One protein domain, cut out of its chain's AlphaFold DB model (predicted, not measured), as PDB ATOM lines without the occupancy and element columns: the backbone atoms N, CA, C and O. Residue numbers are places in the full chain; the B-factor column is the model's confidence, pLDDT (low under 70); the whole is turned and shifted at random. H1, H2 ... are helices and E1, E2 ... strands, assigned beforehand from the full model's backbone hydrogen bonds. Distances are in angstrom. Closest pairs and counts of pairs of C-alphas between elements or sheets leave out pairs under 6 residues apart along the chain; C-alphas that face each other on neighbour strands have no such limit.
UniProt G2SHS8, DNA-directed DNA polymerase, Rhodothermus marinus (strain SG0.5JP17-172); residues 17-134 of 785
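What this domain is: This is residues 17 to 134 of the 785 residues of the protein "DNA-directed DNA polymerase" of Rhodothermus marinus (strain SG0.5JP17-172) (UniProt G2SHS8). Two lobes stand end to end along the longest axis, each a small three-stranded sheet with a helix over it: the strongly twisted sheet E1 E2 E3 with H3 across it, and the sheet E4 E6 E5 with H2 along one face. After H2 a long link returns past E4 to H3, near the place where the two lobes meet. The printed part has 118 residues, with three named helices and six named strands in the order E1 E2 E3 E4 H1 E5 E6 H2 H3; both sheets are antiparallel and the class is mixed, helices and strands. It is only just loose, close to compact, with a radius of gyration of the C-alphas of 16.4 A, and elongated, spanning 55 by 34 by 21 A.

How they stand to each other: E1, residues 22 to 28, E2, residues 38 to 44, and E3, residues 50 to 56, form a meander, each strand the antiparallel neighbour of the one before. N 26 and O 40 are 2.8 A apart in the hairpin E1 and E2, and N 41 and O 53 are 2.8 A apart in the hairpin E2 and E3, both within hydrogen-bond range. E4, residues 60 to 63, H1, residues 66 to 69, and E5, residues 77 to 81, form a split strand-helix-strand unit, two strands running the same way with another between them, and its crossover is right-handed. The strand between them is E6, residues 90 to 94, which forms a hairpin with E5. N 63 and O 90 of E4 and E6 are 2.8 A apart, and N 93 and O 78 of E6 and E5 are 2.8 A apart. H2, residues 97 to 110, is on this sheet, in two layers, a helix on one face of a sheet; its height over the sheet is 9.8 A. It lies over E6 and runs along the strands, at 18 degrees to E6 on the local plane; the closest C-alphas, of Phe 94 and Tyr 100, are 5.8 A apart. H1 only grazes that sheet and touches H2, the closest C-alphas being those of Leu 68 and Ile 107, 5.6 A apart. Residues 119 to 120 pair antiparallel with residues 62 to 63 of E4. H3, residues 125 to 133, is on the first sheet at a height of 9.4 A, over E2 and only just over E1, where 3 of its C-alphas fall. It runs across the strands, at 72 degrees to E2 on the local plane; the C-alphas of Val 25 and Ala 126, the closest of E1 and H3, are 5.6 A apart. Each O i to N i+4 pair is within hydrogen-bond range in H2 and H3; H1 is too short for such a pair.

Where its parts are: E1 begins at C-alpha 22 (123.813, 77.254, 135.409) and is 16.9 A long; E2 is 19.9 A and E3 20.1 A. H2, 19.9 A long, begins at C-alpha 97 (113.714, 72.517, 155.846). H3, 12.2 A long, ends at C-alpha 133 (123.466, 83.028, 146.263).

The domain as a whole: The two C-alphas farthest apart, of Asp 47 and Gly 113, are 56.1 A apart, while those of Asp 17 and Gly 134 are 5.5 A apart. The printed part has no cut. The link from H2 to H3, 14 residues, is long. The mean pLDDT of the printed part is 93.5; residues 30 to 31 are under 70.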
ATOM      1  N   ASP A  17     126.368  87.064 141.143       93.06
ATOM      2  CA  ASP A  17     127.234  85.964 140.719       93.06
ATOM      3  C   ASP A  17     127.178  85.856 139.188       93.06
ATOM      4  O   ASP A  17     126.110  85.530 138.662       93.06
ATOM      5  N   PRO A  18     128.263  86.170 138.458       90.81
ATOM      6  CA  PRO A  18     128.268  86.188 136.999       90.81
ATOM      7  C   PRO A  18     128.423  84.797 136.369       90.81
ATOM      8  O   PRO A  18     128.450  84.721 135.147       90.81
ATOM      9  N   ALA A  19     128.527  83.716 137.156       90.62
ATOM     10  CA  ALA A  19     128.837  82.386 136.638       90.62
ATOM     11  C   ALA A  19     127.881  81.955 135.500       90.62
ATOM     12  O   ALA A  19     126.661  81.922 135.706       90.62
ATOM     13  N   PRO A  20     128.415  81.610 134.313       93.44
ATOM     14  CA  PRO A  20     127.611  81.187 133.175       93.44
ATOM     15  C   PRO A  20     127.201  79.716 133.275       93.44
ATOM     16  O   PRO A  20     127.759  78.938 134.049       93.44
ATOM     17  N   GLY A  21     126.223  79.320 132.461       93.94
ATOM     18  CA  GLY A  21     125.916  77.904 132.239       93.94
ATOM     19  C   GLY A  21     125.177  77.181 133.370       93.94
ATOM     20  O   GLY A  21     125.005  75.966 133.283       93.94
ATOM     21  N   LEU A  22     124.714  77.867 134.424       97.38
ATOM     22  CA  LEU A  22     123.813  77.254 135.409       97.38
ATOM     23  C   LEU A  22     122.495  76.883 134.717       97.38
ATOM     24  O   LEU A  22     121.754  77.767 134.288       97.38
ATOM     25  N   LEU A  23     122.199  75.590 134.608       96.75
ATOM     26  CA  LEU A  23     120.979  75.090 133.984       96.75
ATOM     27  C   LEU A  23     119.806  75.096 134.955       96.75
ATOM     28  O   LEU A  23     118.732  75.609 134.647       96.75
ATOM     29  N   ASP A  24     120.001  74.485 136.118       97.25
ATOM     30  CA  ASP A  24     118.926  74.230 137.063       97.25
ATOM     31  C   ASP A  24     119.437  74.153 138.504       97.25
ATOM     32  O   ASP A  24     120.606  73.849 138.767       97.25
ATOM     33  N   VAL A  25     118.522  74.433 139.429       96.69
ATOM     34  CA  VAL A  25     118.723  74.348 140.871       96.69
ATOM     35  C   VAL A  25     117.666  73.409 141.430       96.69
ATOM     36  O   VAL A  25     116.524  73.818 141.634       96.69
ATOM     37  N   GLN A  26     118.072  72.183 141.749       95.75
ATOM     38  CA  GLN A  26     117.208  71.183 142.358       95.75
ATOM     39  C   GLN A  26     117.369  71.200 143.885       95.75
ATOM     40  O   GLN A  26     118.429  70.841 144.406       95.75
ATOM     41  N   PRO A  27     116.339  71.580 144.649       92.25
ATOM     42  CA  PRO A  27     116.359  71.470 146.101       92.25
ATOM     43  C   PRO A  27     116.353  69.999 146.529       92.25
ATOM     44  O   PRO A  27     115.526  69.219 146.058       92.25
ATOM     45  N   LEU A  28     117.237  69.632 147.459       90.88
ATOM     46  CA  LEU A  28     117.222  68.314 148.089       90.88
ATOM     47  C   LEU A  28     116.314  68.390 149.319       90.88
ATOM     48  O   LEU A  28     116.689  68.954 150.350       90.88
ATOM     49  N   LEU A  29     115.081  67.909 149.158       85.00
ATOM     50  CA  LEU A  29     114.037  67.965 150.189       85.00
ATOM     51  C   LEU A  29     113.911  66.659 150.981       85.00
ATOM     52  O   LEU A  29     113.313  66.669 152.059       85.00
ATOM     53  N   ASP A  30     114.497  65.584 150.459       68.56
ATOM     54  CA  ASP A  30     114.496  64.261 151.066       68.56
ATOM     55  C   ASP A  30     115.683  64.141 152.025       68.56
ATOM     56  O   ASP A  30     116.848  64.297 151.651       68.56
ATOM     57  N   GLY A  31     115.375  63.923 153.300       66.50
ATOM     58  CA  GLY A  31     116.351  63.780 154.371       66.50
ATOM     59  C   GLY A  31     115.672  63.756 155.736       66.50
ATOM     60  O   GLY A  31     114.544  64.231 155.890       66.50
ATOM     61  N   ASP A  32     116.370  63.222 156.736       74.00
ATOM     62  CA  ASP A  32     115.905  63.221 158.123       74.00
ATOM     63  C   ASP A  32     115.679  64.650 158.640       74.00
ATOM     64  O   ASP A  32     116.238  65.617 158.111       74.00
ATOM     65  N   ALA A  33     114.890  64.787 159.709       72.88
ATOM     66  CA  ALA A  33     114.419  66.067 160.246       72.88
ATOM     67  C   ALA A  33     115.519  67.136 160.449       72.88
ATOM     68  O   ALA A  33     115.258  68.327 160.263       72.88
ATOM     69  N   ASP A  34     116.744  66.730 160.781       78.75
ATOM     70  CA  ASP A  34     117.868  67.634 161.058       78.75
ATOM     71  C   ASP A  34     118.950  67.630 159.966       78.75
ATOM     72  O   ASP A  34     120.029  68.193 160.152       78.75
ATOM     73  N   THR A  35     118.660  67.051 158.797       88.12
ATOM     74  CA  THR A  35     119.572  67.102 157.648       88.12
ATOM     75  C   THR A  35     119.749  68.551 157.187       88.12
ATOM     76  O   THR A  35     118.744  69.224 156.914       88.12
ATOM     77  N   PRO A  36     120.994  69.050 157.057       92.19
ATOM     78  CA  PRO A  36     121.241  70.370 156.506       92.19
ATOM     79  C   PRO A  36     120.634  70.510 155.110       92.19
ATOM     80  O   PRO A  36     120.818  69.648 154.246       92.19
ATOM     81  N   ALA A  37     119.917  71.606 154.883       94.06
ATOM     82  CA  ALA A  37     119.329  71.907 153.594       94.06
ATOM     83  C   ALA A  37     120.432  72.069 152.537       94.06
ATOM     84  O   ALA A  37     121.429  72.771 152.725       94.06
ATOM     85  N   ARG A  38     120.241  71.399 151.403       94.88
ATOM     86  CA  ARG A  38     121.161  71.411 150.266       94.88
ATOM     87  C   ARG A  38     120.396  71.643 148.975       94.88
ATOM     88  O   ARG A  38     119.198  71.370 148.879       94.88
ATOM     89  N   VAL A  39     121.116  72.122 147.976       95.56
ATOM     90  CA  VAL A  39     120.671  72.135 146.586       95.56
ATOM     91  C   VAL A  39     121.680  71.385 145.734       95.56
ATOM     92  O   VAL A  39     122.880  71.407 146.015       95.56
ATOM     93  N   ARG A  40     121.192  70.753 144.678       96.81
ATOM     94  CA  ARG A  40     121.989  70.212 143.590       96.81
ATOM     95  C   ARG A  40     121.893  71.159 142.404       96.81
ATOM     96  O   ARG A  40     120.806  71.572 142.011       96.81
ATOM     97  N   LEU A  41     123.039  71.529 141.865       97.69
ATOM     98  CA  LEU A  41     123.182  72.480 140.776       97.69
ATOM     99  C   LEU A  41     123.636  71.723 139.542       97.69
ATOM    100  O   LEU A  41     124.616  70.977 139.592       97.69
ATOM    101  N   TYR A  42     122.930  71.944 138.444       97.75
ATOM    102  CA  TYR A  42     123.256  71.372 137.147       97.75
ATOM    103  C   TYR A  42     123.849  72.469 136.277       97.75
ATOM    104  O   TYR A  42     123.239  73.520 136.107       97.75
ATOM    105  N   TRP A  43     125.033  72.230 135.727       96.31
ATOM    106  CA  TRP A  43     125.764  73.184 134.901       96.31
ATOM    107  C   TRP A  43     126.037  72.595 133.525       96.31
ATOM    108  O   TRP A  43     126.388  71.420 133.408       96.31
ATOM    109  N   ARG A  44     125.945  73.431 132.496       92.62
ATOM    110  CA  ARG A  44     126.341  73.116 131.128       92.62
ATOM    111  C   ARG A  44     127.551  73.950 130.757       92.62
ATOM    112  O   ARG A  44     127.480  75.177 130.733       92.62
ATOM    113  N   SER A  45     128.649  73.279 130.462       87.44
ATOM    114  CA  SER A  45     129.804  73.915 129.840       87.44
ATOM    115  C   SER A  45     129.517  74.215 128.363       87.44
ATOM    116  O   SER A  45     128.647  73.593 127.753       87.44
ATOM    117  N   ALA A  46     130.260  75.156 127.773       82.50
ATOM    118  CA  ALA A  46     130.098  75.550 126.368       82.50
ATOM    119  C   ALA A  46     130.359  74.403 125.368       82.50
ATOM    120  O   ALA A  46     129.827  74.410 124.264       82.50
ATOM    121  N   ASP A  47     131.151  73.402 125.763       85.00
ATOM    122  CA  ASP A  47     131.401  72.167 125.007       85.00
ATOM    123  C   ASP A  47     130.245  71.153 125.094       85.00
ATOM    124  O   ASP A  47     130.292  70.094 124.475       85.00
ATOM    125  N   GLY A  48     129.207  71.454 125.878       83.06
ATOM    126  CA  GLY A  48     128.131  70.522 126.142       83.06
ATOM    127  C   GLY A  48     128.517  69.410 127.122       83.06
ATOM    128  O   GLY A  48     127.994  68.299 126.999       83.06
ATOM    129  N   THR A  49     129.353  69.685 128.126       90.25
ATOM    130  CA  THR A  49     129.580  68.792 129.280       90.25
ATOM    131  C   THR A  49     128.673  69.157 130.467       90.25
ATOM    132  O   THR A  49     128.430  70.335 130.737       90.25
ATOM    133  N   LEU A  50     128.099  68.152 131.153       93.38
ATOM    134  CA  LEU A  50     127.186  68.346 132.291       93.38
ATOM    135  C   LEU A  50     128.023  68.218 133.555       93.38
ATOM    136  O   LEU A  50     128.649  67.185 133.780       93.38
ATOM    137  N   ARG A  51     128.011  69.252 134.386       95.12
ATOM    138  CA  ARG A  51     128.666  69.237 135.692       95.12
ATOM    139  C   ARG A  51     127.605  69.365 136.770       95.12
ATOM    140  O   ARG A  51     126.766  70.258 136.714       95.12
ATOM    141  N   VAL A  52     127.658  68.475 137.751       96.69
ATOM    142  CA  VAL A  52     126.733  68.463 138.884       96.69
ATOM    143  C   VAL A  52     127.515  68.781 140.149       96.69
ATOM    144  O   VAL A  52     128.581  68.215 140.380       96.69
ATOM    145  N   GLU A  53     127.001  69.693 140.964       95.56
ATOM    146  CA  GLU A  53     127.572  69.995 142.277       95.56
ATOM    147  C   GLU A  53     126.465  70.133 143.321       95.56
ATOM    148  O   GLU A  53     125.376  70.616 143.022       95.56
ATOM    149  N   GLU A  54     126.736  69.726 144.557       95.62
ATOM    150  CA  GLU A  54     125.838  69.976 145.683       95.62
ATOM    151  C   GLU A  54     126.398  71.083 146.566       95.62
ATOM    152  O   GLU A  54     127.601  71.143 146.823       95.62
ATOM    153  N   GLN A  55     125.524  71.964 147.043       94.88
ATOM    154  CA  GLN A  55     125.902  73.059 147.929       94.88
ATOM    155  C   GLN A  55     124.925  73.175 149.099       94.88
ATOM    156  O   GLN A  55     123.716  72.993 148.915       94.88
ATOM    157  N   PRO A  56     125.422  73.494 150.310       93.44
ATOM    158  CA  PRO A  56     124.554  73.823 151.426       93.44
ATOM    159  C   PRO A  56     123.807  75.130 151.145       93.44
ATOM    160  O   PRO A  56     124.315  76.045 150.494       93.44
ATOM    161  N   PHE A  57     122.596  75.220 151.673       92.94
ATOM    162  CA  PHE A  57     121.725  76.379 151.559       92.94
ATOM    163  C   PHE A  57     120.993  76.584 152.889       92.94
ATOM    164  O   PHE A  57     120.759  75.625 153.619       92.94
ATOM    165  N   TYR A  58     120.630  77.825 153.217       95.00
ATOM    166  CA  TYR A  58     119.915  78.126 154.456       95.00
ATOM    167  C   TYR A  58     118.504  78.615 154.126       95.00
ATOM    168  O   TYR A  58     118.355  79.785 153.755       95.00
ATOM    169  N   PRO A  59     117.467  77.764 154.277       96.06
ATOM    170  CA  PRO A  59     116.080  78.175 154.136       96.06
ATOM    171  C   PRO A  59     115.801  79.413 154.965       96.06
ATOM    172  O   PRO A  59     116.307  79.541 156.083       96.06
ATOM    173  N   PHE A  60     115.010  80.333 154.425       97.38
ATOM    174  CA  PHE A  60     114.763  81.597 155.095       97.38
ATOM    175  C   PHE A  60     113.403  82.198 154.763       97.38
ATOM    176  O   PHE A  60     112.790  81.928 153.730       97.38
ATOM    177  N   PHE A  61     112.939  83.047 155.668       97.88
ATOM    178  CA  PHE A  61     111.819  83.949 155.445       97.88
ATOM    179  C   PHE A  61     112.118  85.300 156.095       97.88
ATOM    180  O   PHE A  61     113.033  85.416 156.922       97.88
ATOM    181  N   LEU A  62     111.350  86.328 155.730       98.19
ATOM    182  CA  LEU A  62     111.387  87.599 156.449       98.19
ATOM    183  C   LEU A  62     110.242  87.663 157.452       98.19
ATOM    184  O   LEU A  62     109.121  87.270 157.147       98.19
ATOM    185  N   LEU A  63     110.530  88.157 158.648       98.06
ATOM    186  CA  LEU A  63     109.612  88.187 159.778       98.06
ATOM    187  C   LEU A  63     109.384  89.631 160.227       98.06
ATOM    188  O   LEU A  63     110.329  90.420 160.335       98.06
ATOM    189  N   ALA A  64     108.126  89.972 160.496       97.56
ATOM    190  CA  ALA A  64     107.746  91.303 160.960       97.56
ATOM    191  C   ALA A  64     108.182  91.565 162.411       97.56
ATOM    192  O   ALA A  64     108.690  92.639 162.736       97.56
ATOM    193  N   ASP A  65     108.046  90.560 163.277       96.31
ATOM    194  CA  ASP A  65     108.380  90.655 164.694       96.31
ATOM    195  C   ASP A  65     109.024  89.366 165.207       96.31
ATOM    196  O   ASP A  65     108.410  88.301 165.212       96.31
ATOM    197  N   ILE A  66     110.262  89.468 165.694       97.00
ATOM    198  CA  ILE A  66     111.011  88.331 166.229       97.00
ATOM    199  C   ILE A  66     110.350  87.679 167.452       97.00
ATOM    200  O   ILE A  66     110.586  86.504 167.726       97.00
ATOM    201  N   ARG A  67     109.488  88.405 168.180       96.62
ATOM    202  CA  ARG A  67     108.756  87.876 169.342       96.62
ATOM    203  C   ARG A  67     107.785  86.754 168.971       96.62
ATOM    204  O   ARG A  67     107.474  85.950 169.844       96.62
ATOM    205  N   LEU A  68     107.382  86.651 167.702       97.06
ATOM    206  CA  LEU A  68     106.542  85.562 167.186       97.06
ATOM    207  C   LEU A  68     107.234  84.189 167.210       97.06
ATOM    208  O   LEU A  68     106.571  83.180 167.028       97.06
ATOM    209  N   LEU A  69     108.550  84.139 167.445       97.38
ATOM    210  CA  LEU A  69     109.304  82.897 167.659       97.38
ATOM    211  C   LEU A  69     109.558  82.600 169.148       97.38
ATOM    212  O   LEU A  69     110.382  81.745 169.484       97.38
ATOM    213  N   ARG A  70     108.905  83.313 170.076       96.25
ATOM    214  CA  ARG A  70     109.044  83.045 171.513       96.25
ATOM    215  C   ARG A  70     108.475  81.661 171.838       96.25
ATOM    216  O   ARG A  70     107.300  81.400 171.636       96.25
ATOM    217  N   GLY A  71     109.314  80.802 172.412       95.56
ATOM    218  CA  GLY A  71     108.963  79.409 172.706       95.56
ATOM    219  C   GLY A  71     109.389  78.431 171.609       95.56
ATOM    220  O   GLY A  71     109.466  77.236 171.877       95.56
ATOM    221  N   TYR A  72     109.763  78.912 170.417       96.81
ATOM    222  CA  TYR A  72     110.414  78.078 169.410       96.81
ATOM    223  C   TYR A  72     111.897  77.835 169.778       96.81
ATOM    224  O   TYR A  72     112.588  78.776 170.190       96.81
ATOM    225  N   PRO A  73     112.440  76.604 169.652       95.44
ATOM    226  CA  PRO A  73     113.793  76.289 170.116       95.44
ATOM    227  C   PRO A  73     114.892  77.157 169.473       95.44
ATOM    228  O   PRO A  73     115.186  77.041 168.283       95.44
ATOM    229  N   ARG A  74     115.584  77.977 170.282       94.31
ATOM    230  CA  ARG A  74     116.577  78.971 169.813       94.31
ATOM    231  C   ARG A  74     117.728  78.389 168.988       94.31
ATOM    232  O   ARG A  74     118.263  79.095 168.136       94.31
ATOM    233  N   ARG A  75     118.102  77.126 169.227       94.00
ATOM    234  CA  ARG A  75     119.154  76.410 168.481       94.00
ATOM    235  C   ARG A  75     118.778  76.089 167.029       94.00
ATOM    236  O   ARG A  75     119.669  75.832 166.237       94.00
ATOM    237  N   ARG A  76     117.484  76.101 166.681       94.44
ATOM    238  CA  ARG A  76     116.988  75.680 165.356       94.44
ATOM    239  C   ARG A  76     116.914  76.806 164.326       94.44
ATOM    240  O   ARG A  76     116.597  76.544 163.171       94.44
ATOM    241  N   PHE A  77     117.198  78.047 164.716       97.00
ATOM    242  CA  PHE A  77     117.183  79.187 163.804       97.00
ATOM    243  C   PHE A  77     118.241  80.221 164.174       97.00
ATOM    244  O   PHE A  77     118.681  80.331 165.321       97.00
ATOM    245  N   ARG A  78     118.627  81.038 163.202       97.38
ATOM    246  CA  ARG A  78     119.375  82.279 163.423       97.38
ATOM    247  C   ARG A  78     118.570  83.411 162.815       97.38
ATOM    248  O   ARG A  78     117.803  83.200 161.884       97.38
ATOM    249  N   PHE A  79     118.726  84.617 163.335       97.62
ATOM    250  CA  PHE A  79     118.070  85.773 162.747       97.62
ATOM    251  C   PHE A  79     118.981  86.987 162.789       97.62
ATOM    252  O   PHE A  79     119.920  87.052 163.587       97.62
ATOM    253  N   ARG A  80     118.683  87.952 161.927       97.12
ATOM    254  CA  ARG A  80     119.362  89.239 161.883       97.12
ATOM    255  C   ARG A  80     118.338  90.357 161.673       97.12
ATOM    256  O   ARG A  80     117.508  90.224 160.773       97.12
ATOM    257  N   PRO A  81     118.393  91.449 162.455       97.88
ATOM    258  CA  PRO A  81     117.635  92.651 162.136       97.88
ATOM    259  C   PRO A  81     118.159  93.267 160.834       97.88
ATOM    260  O   PRO A  81     119.369  93.334 160.597       97.88
ATOM    261  N   LEU A  82     117.235  93.687 159.985       98.00
ATOM    262  CA  LEU A  82     117.499  94.367 158.728       98.00
ATOM    263  C   LEU A  82     117.507  95.881 158.955       98.00
ATOM    264  O   LEU A  82     116.855  96.383 159.870       98.00
ATOM    265  N   ALA A  83     118.263  96.604 158.132       97.56
ATOM    266  CA  ALA A  83     118.237  98.062 158.122       97.56
ATOM    267  C   ALA A  83     116.875  98.576 157.626       97.56
ATOM    268  O   ALA A  83     116.213  97.896 156.846       97.56
ATOM    269  N   GLY A  84     116.489  99.786 158.031       94.12
ATOM    270  CA  GLY A  84     115.207 100.386 157.658       94.12
ATOM    271  C   GLY A  84     114.072 100.071 158.634       94.12
ATOM    272  O   GLY A  84     114.267  99.444 159.676       94.12
ATOM    273  N   SER A  85     112.882 100.572 158.312       93.62
ATOM    274  CA  SER A  85     111.700 100.538 159.184       93.62
ATOM    275  C   SER A  85     110.469  99.926 158.514       93.62
ATOM    276  O   SER A  85     109.354 100.119 158.997       93.62
ATOM    277  N   GLU A  86     110.650  99.227 157.392       96.06
ATOM    278  CA  GLU A  86     109.547  98.555 156.704       96.06
ATOM    279  C   GLU A  86     109.038  97.350 157.514       96.06
ATOM    280  O   GLU A  86     109.640  96.931 158.509       96.06
ATOM    281  N   HIS A  87     107.888  96.809 157.106       96.62
ATOM    282  CA  HIS A  87     107.144  95.809 157.878       96.62
ATOM    283  C   HIS A  87     107.979  94.566 158.223       96.62
ATOM    284  O   HIS A  87     108.111  94.229 159.401       96.62
ATOM    285  N   PHE A  88     108.599  93.924 157.230       97.94
ATOM    286  CA  PHE A  88     109.424  92.733 157.428       97.94
ATOM    287  C   PHE A  88     110.871  93.114 157.748       97.94
ATOM    288  O   PHE A  88     111.691  93.355 156.859       97.94
ATOM    289  N   ARG A  89     111.186  93.170 159.044       97.44
ATOM    290  CA  ARG A  89     112.438  93.739 159.571       97.44
ATOM    291  C   ARG A  89     113.460  92.713 160.058       97.44
ATOM    292  O   ARG A  89     114.555  93.099 160.453       97.44
ATOM    293  N   TYR A  90     113.134  91.425 160.057       98.38
ATOM    294  CA  TYR A  90     114.058  90.367 160.467       98.38
ATOM    295  C   TYR A  90     114.233  89.348 159.348       98.38
ATOM    296  O   TYR A  90     113.255  88.801 158.856       98.38
ATOM    297  N   LEU A  91     115.477  89.044 158.989       98.19
ATOM    298  CA  LEU A  91     115.801  87.867 158.187       98.19
ATOM    299  C   LEU A  91     116.022  86.691 159.135       98.19
ATOM    300  O   LEU A  91     116.924  86.758 159.974       98.19
ATOM    301  N   VAL A  92     115.223  85.636 159.002       98.31
ATOM    302  CA  VAL A  92     115.330  84.413 159.807       98.31
ATOM    303  C   VAL A  92     115.784  83.271 158.910       98.31
ATOM    304  O   VAL A  92     115.171  83.029 157.876       98.31
ATOM    305  N   VAL A  93     116.856  82.586 159.303       97.56
ATOM    306  CA  VAL A  93     117.485  81.500 158.542       97.56
ATOM    307  C   VAL A  93     117.532  80.210 159.358       97.56
ATOM    308  O   VAL A  93     117.665  80.239 160.588       97.56
ATOM    309  N   PHE A  94     117.470  79.081 158.662       96.38
ATOM    310  CA  PHE A  94     117.387  77.741 159.236       96.38
ATOM    311  C   PHE A  94     118.466  76.839 158.645       96.38
ATOM    312  O   PHE A  94     118.895  77.044 157.514       96.38
ATOM    313  N   GLU A  95     118.906  75.840 159.408       94.19
ATOM    314  CA  GLU A  95     119.852  74.833 158.911       94.19
ATOM    315  C   GLU A  95     119.134  73.722 158.128       94.19
ATOM    316  O   GLU A  95     119.715  73.193 157.190       94.19
ATOM    317  N   SER A  96     117.863  73.420 158.436       93.56
ATOM    318  CA  SER A  96     117.061  72.392 157.750       93.56
ATOM    319  C   SER A  96     115.675  72.894 157.321       93.56
ATOM    320  O   SER A  96     115.101  73.814 157.916       93.56
ATOM    321  N   TRP A  97     115.088  72.248 156.305       91.94
ATOM    322  CA  TRP A  97     113.714  72.517 155.846       91.94
ATOM    323  C   TRP A  97     112.650  72.173 156.892       91.94
ATOM    324  O   TRP A  97     111.566  72.757 156.903       91.94
ATOM    325  N   THR A  98     112.931  71.220 157.776       92.44
ATOM    326  CA  THR A  98     112.015  70.840 158.858       92.44
ATOM    327  C   THR A  98     111.933  71.937 159.908       92.44
ATOM    328  O   THR A  98     110.827  72.351 160.251       92.44
ATOM    329  N   ALA A  99     113.076  72.483 160.338       94.56
ATOM    330  CA  ALA A  99     113.104  73.622 161.252       94.56
ATOM    331  C   ALA A  99     112.368  74.837 160.658       94.56
ATOM    332  O   ALA A  99     111.532  75.447 161.321       94.56
ATOM    333  N   TYR A 100     112.593  75.121 159.372       94.94
ATOM    334  CA  TYR A 100     111.865  76.156 158.634       94.94
ATOM    335  C   TYR A 100     110.337  75.952 158.671       94.94
ATOM    336  O   TYR A 100     109.597  76.860 159.053       94.94
ATOM    337  N   ARG A 101     109.848  74.752 158.317       93.75
ATOM    338  CA  ARG A 101     108.406  74.435 158.270       93.75
ATOM    339  C   ARG A 101     107.750  74.445 159.651       93.75
ATOM    340  O   ARG A 101     106.609  74.875 159.790       93.75
ATOM    341  N   GLU A 102     108.438  73.961 160.680       95.62
ATOM    342  CA  GLU A 102     107.948  74.034 162.059       95.62
ATOM    343  C   GLU A 102     107.876  75.469 162.580       95.62
ATOM    344  O   GLU A 102     106.902  75.818 163.240       95.62
ATOM    345  N   ALA A 103     108.872  76.301 162.268       96.94
ATOM    346  CA  ALA A 103     108.859  77.705 162.654       96.94
ATOM    347  C   ALA A 103     107.695  78.460 162.001       96.94
ATOM    348  O   ALA A 103     107.033  79.238 162.681       96.94
ATOM    349  N   LEU A 104     107.393  78.190 160.723       96.56
ATOM    350  CA  LEU A 104     106.211  78.752 160.060       96.56
ATOM    351  C   LEU A 104     104.911  78.358 160.772       96.56
ATOM    352  O   LEU A 104     104.122  79.240 161.095       96.56
ATOM    353  N   ARG A 105     104.726  77.070 161.098       96.50
ATOM    354  CA  ARG A 105     103.550  76.595 161.856       96.50
ATOM    355  C   ARG A 105     103.447  77.241 163.241       96.50
ATOM    356  O   ARG A 105     102.359  77.598 163.677       96.50
ATOM    357  N   HIS A 106     104.574  77.408 163.929       97.31
ATOM    358  CA  HIS A 106     104.622  78.092 165.222       97.31
ATOM    359  C   HIS A 106     104.205  79.566 165.101       97.31
ATOM    360  O   HIS A 106     103.406  80.044 165.901       97.31
ATOM    361  N   ILE A 107     104.708  80.276 164.085       97.19
ATOM    362  CA  ILE A 107     104.355  81.679 163.835       97.19
ATOM    363  C   ILE A 107     102.880  81.814 163.460       97.19
ATOM    364  O   ILE A 107     102.227  82.728 163.946       97.19
ATOM    365  N   GLU A 108     102.350  80.920 162.627       94.94
ATOM    366  CA  GLU A 108     100.936  80.916 162.236       94.94
ATOM    367  C   GLU A 108     100.016  80.831 163.461       94.94
ATOM    368  O   GLU A 108      99.067  81.603 163.578       94.94
ATOM    369  N   GLN A 109     100.354  79.973 164.429       93.69
ATOM    370  CA  GLN A 109      99.637  79.882 165.704       93.69
ATOM    371  C   GLN A 109      99.812  81.146 166.560       93.69
ATOM    372  O   GLN A 109      98.840  81.657 167.113       93.69
ATOM    373  N   ALA A 110     101.036  81.667 166.666       93.44
ATOM    374  CA  ALA A 110     101.344  82.847 167.478       93.44
ATOM    375  C   ALA A 110     100.758  84.154 166.912       93.44
ATOM    376  O   ALA A 110     100.543  85.106 167.661       93.44
ATOM    377  N   ALA A 111     100.522  84.210 165.602       93.44
ATOM    378  CA  ALA A 111      99.990  85.362 164.879       93.44
ATOM    379  C   ALA A 111      98.507  85.198 164.504       93.44
ATOM    380  O   ALA A 111      98.012  85.929 163.643       93.44
ATOM    381  N   ALA A 112      97.793  84.253 165.125       90.94
ATOM    382  CA  ALA A 112      96.365  84.071 164.902       90.94
ATOM    383  C   ALA A 112      95.609  85.392 165.148       90.94
ATOM    384  O   ALA A 112      95.686  85.973 166.230       90.94
ATOM    385  N   GLY A 113      94.898  85.881 164.125       85.50
ATOM    386  CA  GLY A 113      94.168  87.155 164.171       85.50
ATOM    387  C   GLY A 113      94.990  88.406 163.830       85.50
ATOM    388  O   GLY A 113      94.480  89.514 163.977       85.50
ATOM    389  N   ALA A 114      96.239  88.275 163.370       86.81
ATOM    390  CA  ALA A 114      97.022  89.421 162.914       86.81
ATOM    391  C   ALA A 114      96.408  90.077 161.661       86.81
ATOM    392  O   ALA A 114      96.150  89.412 160.659       86.81
ATOM    393  N   GLU A 115      96.246  91.403 161.687       85.44
ATOM    394  CA  GLU A 115      95.710  92.185 160.556       85.44
ATOM    395  C   GLU A 115      96.663  92.253 159.353       85.44
ATOM    396  O   GLU A 115      96.247  92.467 158.215       85.44
ATOM    397  N   ARG A 116      97.969  92.106 159.604       87.88
ATOM    398  CA  ARG A 116      99.024  92.144 158.586       87.88
ATOM    399  C   ARG A 116      99.776  90.820 158.551       87.88
ATOM    400  O   ARG A 116      99.964  90.210 159.604       87.88
ATOM    401  N   PRO A 117     100.285  90.407 157.377       92.62
ATOM    402  CA  PRO A 117     101.019  89.155 157.250       92.62
ATOM    403  C   PRO A 117     102.247  89.151 158.177       92.62
ATOM    404  O   PRO A 117     103.063  90.075 158.108       92.62
ATOM    405  N   PRO A 118     102.422  88.136 159.043       95.94
ATOM    406  CA  PRO A 118     103.560  88.079 159.963       95.94
ATOM    407  C   PRO A 118     104.873  87.744 159.245       95.94
ATOM    408  O   PRO A 118     105.950  88.120 159.713       95.94
ATOM    409  N   VAL A 119     104.785  87.056 158.102       96.75
ATOM    410  CA  VAL A 119     105.913  86.501 157.352       96.75
ATOM    411  C   VAL A 119     105.818  86.894 155.878       96.75
ATOM    412  O   VAL A 119     104.744  86.812 155.286       96.75
ATOM    413  N   TYR A 120     106.947  87.275 155.280       96.44
ATOM    414  CA  TYR A 120     107.122  87.280 153.830       96.44
ATOM    415  C   TYR A 120     107.815  85.982 153.433       96.44
ATOM    416  O   TYR A 120     108.980  85.746 153.785       96.44
ATOM    417  N   GLN A 121     107.082  85.129 152.726       94.12
ATOM    418  CA  GLN A 121     107.551  83.822 152.304       94.12
ATOM    419  C   GLN A 121     107.931  83.837 150.825       94.12
ATOM    420  O   GLN A 121     107.179  84.292 149.971       94.12
ATOM    421  N   ILE A 122     109.099  83.277 150.522       92.94
ATOM    422  CA  ILE A 122     109.492  82.948 149.155       92.94
ATOM    423  C   ILE A 122     109.071  81.501 148.902       92.94
ATOM    424  O   ILE A 122     109.556  80.581 149.567       92.94
ATOM    425  N   ASN A 123     108.150  81.327 147.958       78.06
ATOM    426  CA  ASN A 123     107.348  80.110 147.825       78.06
ATOM    427  C   ASN A 123     108.122  78.885 147.323       78.06
ATOM    428  O   ASN A 123     107.734  77.765 147.652       78.06
ATOM    429  N   THR A 124     109.206  79.060 146.556       90.75
ATOM    430  CA  THR A 124     109.984  77.927 146.029       90.75
ATOM    431  C   THR A 124     111.389  77.867 146.644       90.75
ATOM    432  O   THR A 124     112.101  78.876 146.689       90.75
ATOM    433  N   PRO A 125     111.836  76.686 147.113       93.44
ATOM    434  CA  PRO A 125     113.199  76.485 147.603       93.44
ATOM    435  C   PRO A 125     114.304  76.896 146.619       93.44
ATOM    436  O   PRO A 125     115.286  77.519 147.020       93.44
ATOM    437  N   ALA A 126     114.128  76.606 145.326       95.56
ATOM    438  CA  ALA A 126     115.083  76.989 144.286       95.56
ATOM    439  C   ALA A 126     115.205  78.518 144.163       95.56
ATOM    440  O   ALA A 126     116.315  79.047 144.104       95.56
ATOM    441  N   GLN A 127     114.083  79.248 144.217       96.88
ATOM    442  CA  GLN A 127     114.090  80.713 144.228       96.88
ATOM    443  C   GLN A 127     114.788  81.264 145.473       96.88
ATOM    444  O   GLN A 127     115.555  82.219 145.355       96.88
ATOM    445  N   GLN A 128     114.589  80.665 146.655       96.50
ATOM    446  CA  GLN A 128     115.323  81.092 147.850       96.50
ATOM    447  C   GLN A 128     116.837  80.939 147.666       96.50
ATOM    448  O   GLN A 128     117.588  81.866 147.977       96.50
ATOM    449  N   TYR A 129     117.293  79.815 147.105       96.94
ATOM    450  CA  TYR A 129     118.708  79.616 146.799       96.94
ATOM    451  C   TYR A 129     119.240  80.651 145.804       96.94
ATOM    452  O   TYR A 129     120.288  81.254 146.047       96.94
ATOM    453  N   LEU A 130     118.524  80.900 144.705       97.25
ATOM    454  CA  LEU A 130     118.926  81.882 143.692       97.25
ATOM    455  C   LEU A 130     118.969  83.306 144.271       97.25
ATOM    456  O   LEU A 130     119.894  84.066 143.990       97.25
ATOM    457  N   MET A 131     118.037  83.658 145.163       96.12
ATOM    458  CA  MET A 131     118.067  84.930 145.890       96.12
ATOM    459  C   MET A 131     119.250  85.026 146.861       96.12
ATOM    460  O   MET A 131     119.923  86.056 146.893       96.12
ATOM    461  N   GLN A 132     119.524  83.974 147.642       94.50
ATOM    462  CA  GLN A 132     120.596  83.974 148.645       94.50
ATOM    463  C   GLN A 132     121.991  83.963 148.005       94.50
ATOM    464  O   GLN A 132     122.886  84.701 148.430       94.50
ATOM    465  N   SER A 133     122.200  83.117 146.996       95.31
ATOM    466  CA  SER A 133     123.466  83.028 146.263       95.31
ATOM    467  C   SER A 133     123.683  84.272 145.398       95.31
ATOM    468  O   SER A 133     124.796  84.797 145.345       95.31
ATOM    469  N   GLY A 134     122.605  84.801 144.813       95.06
ATOM    470  CA  GLY A 134     122.636  85.842 143.794       95.06
ATOM    471  C   GLY A 134     122.990  85.313 142.403       95.06
ATOM    472  O   GLY A 134     123.386  86.111 141.555       95.06
TER     473      GLY A 134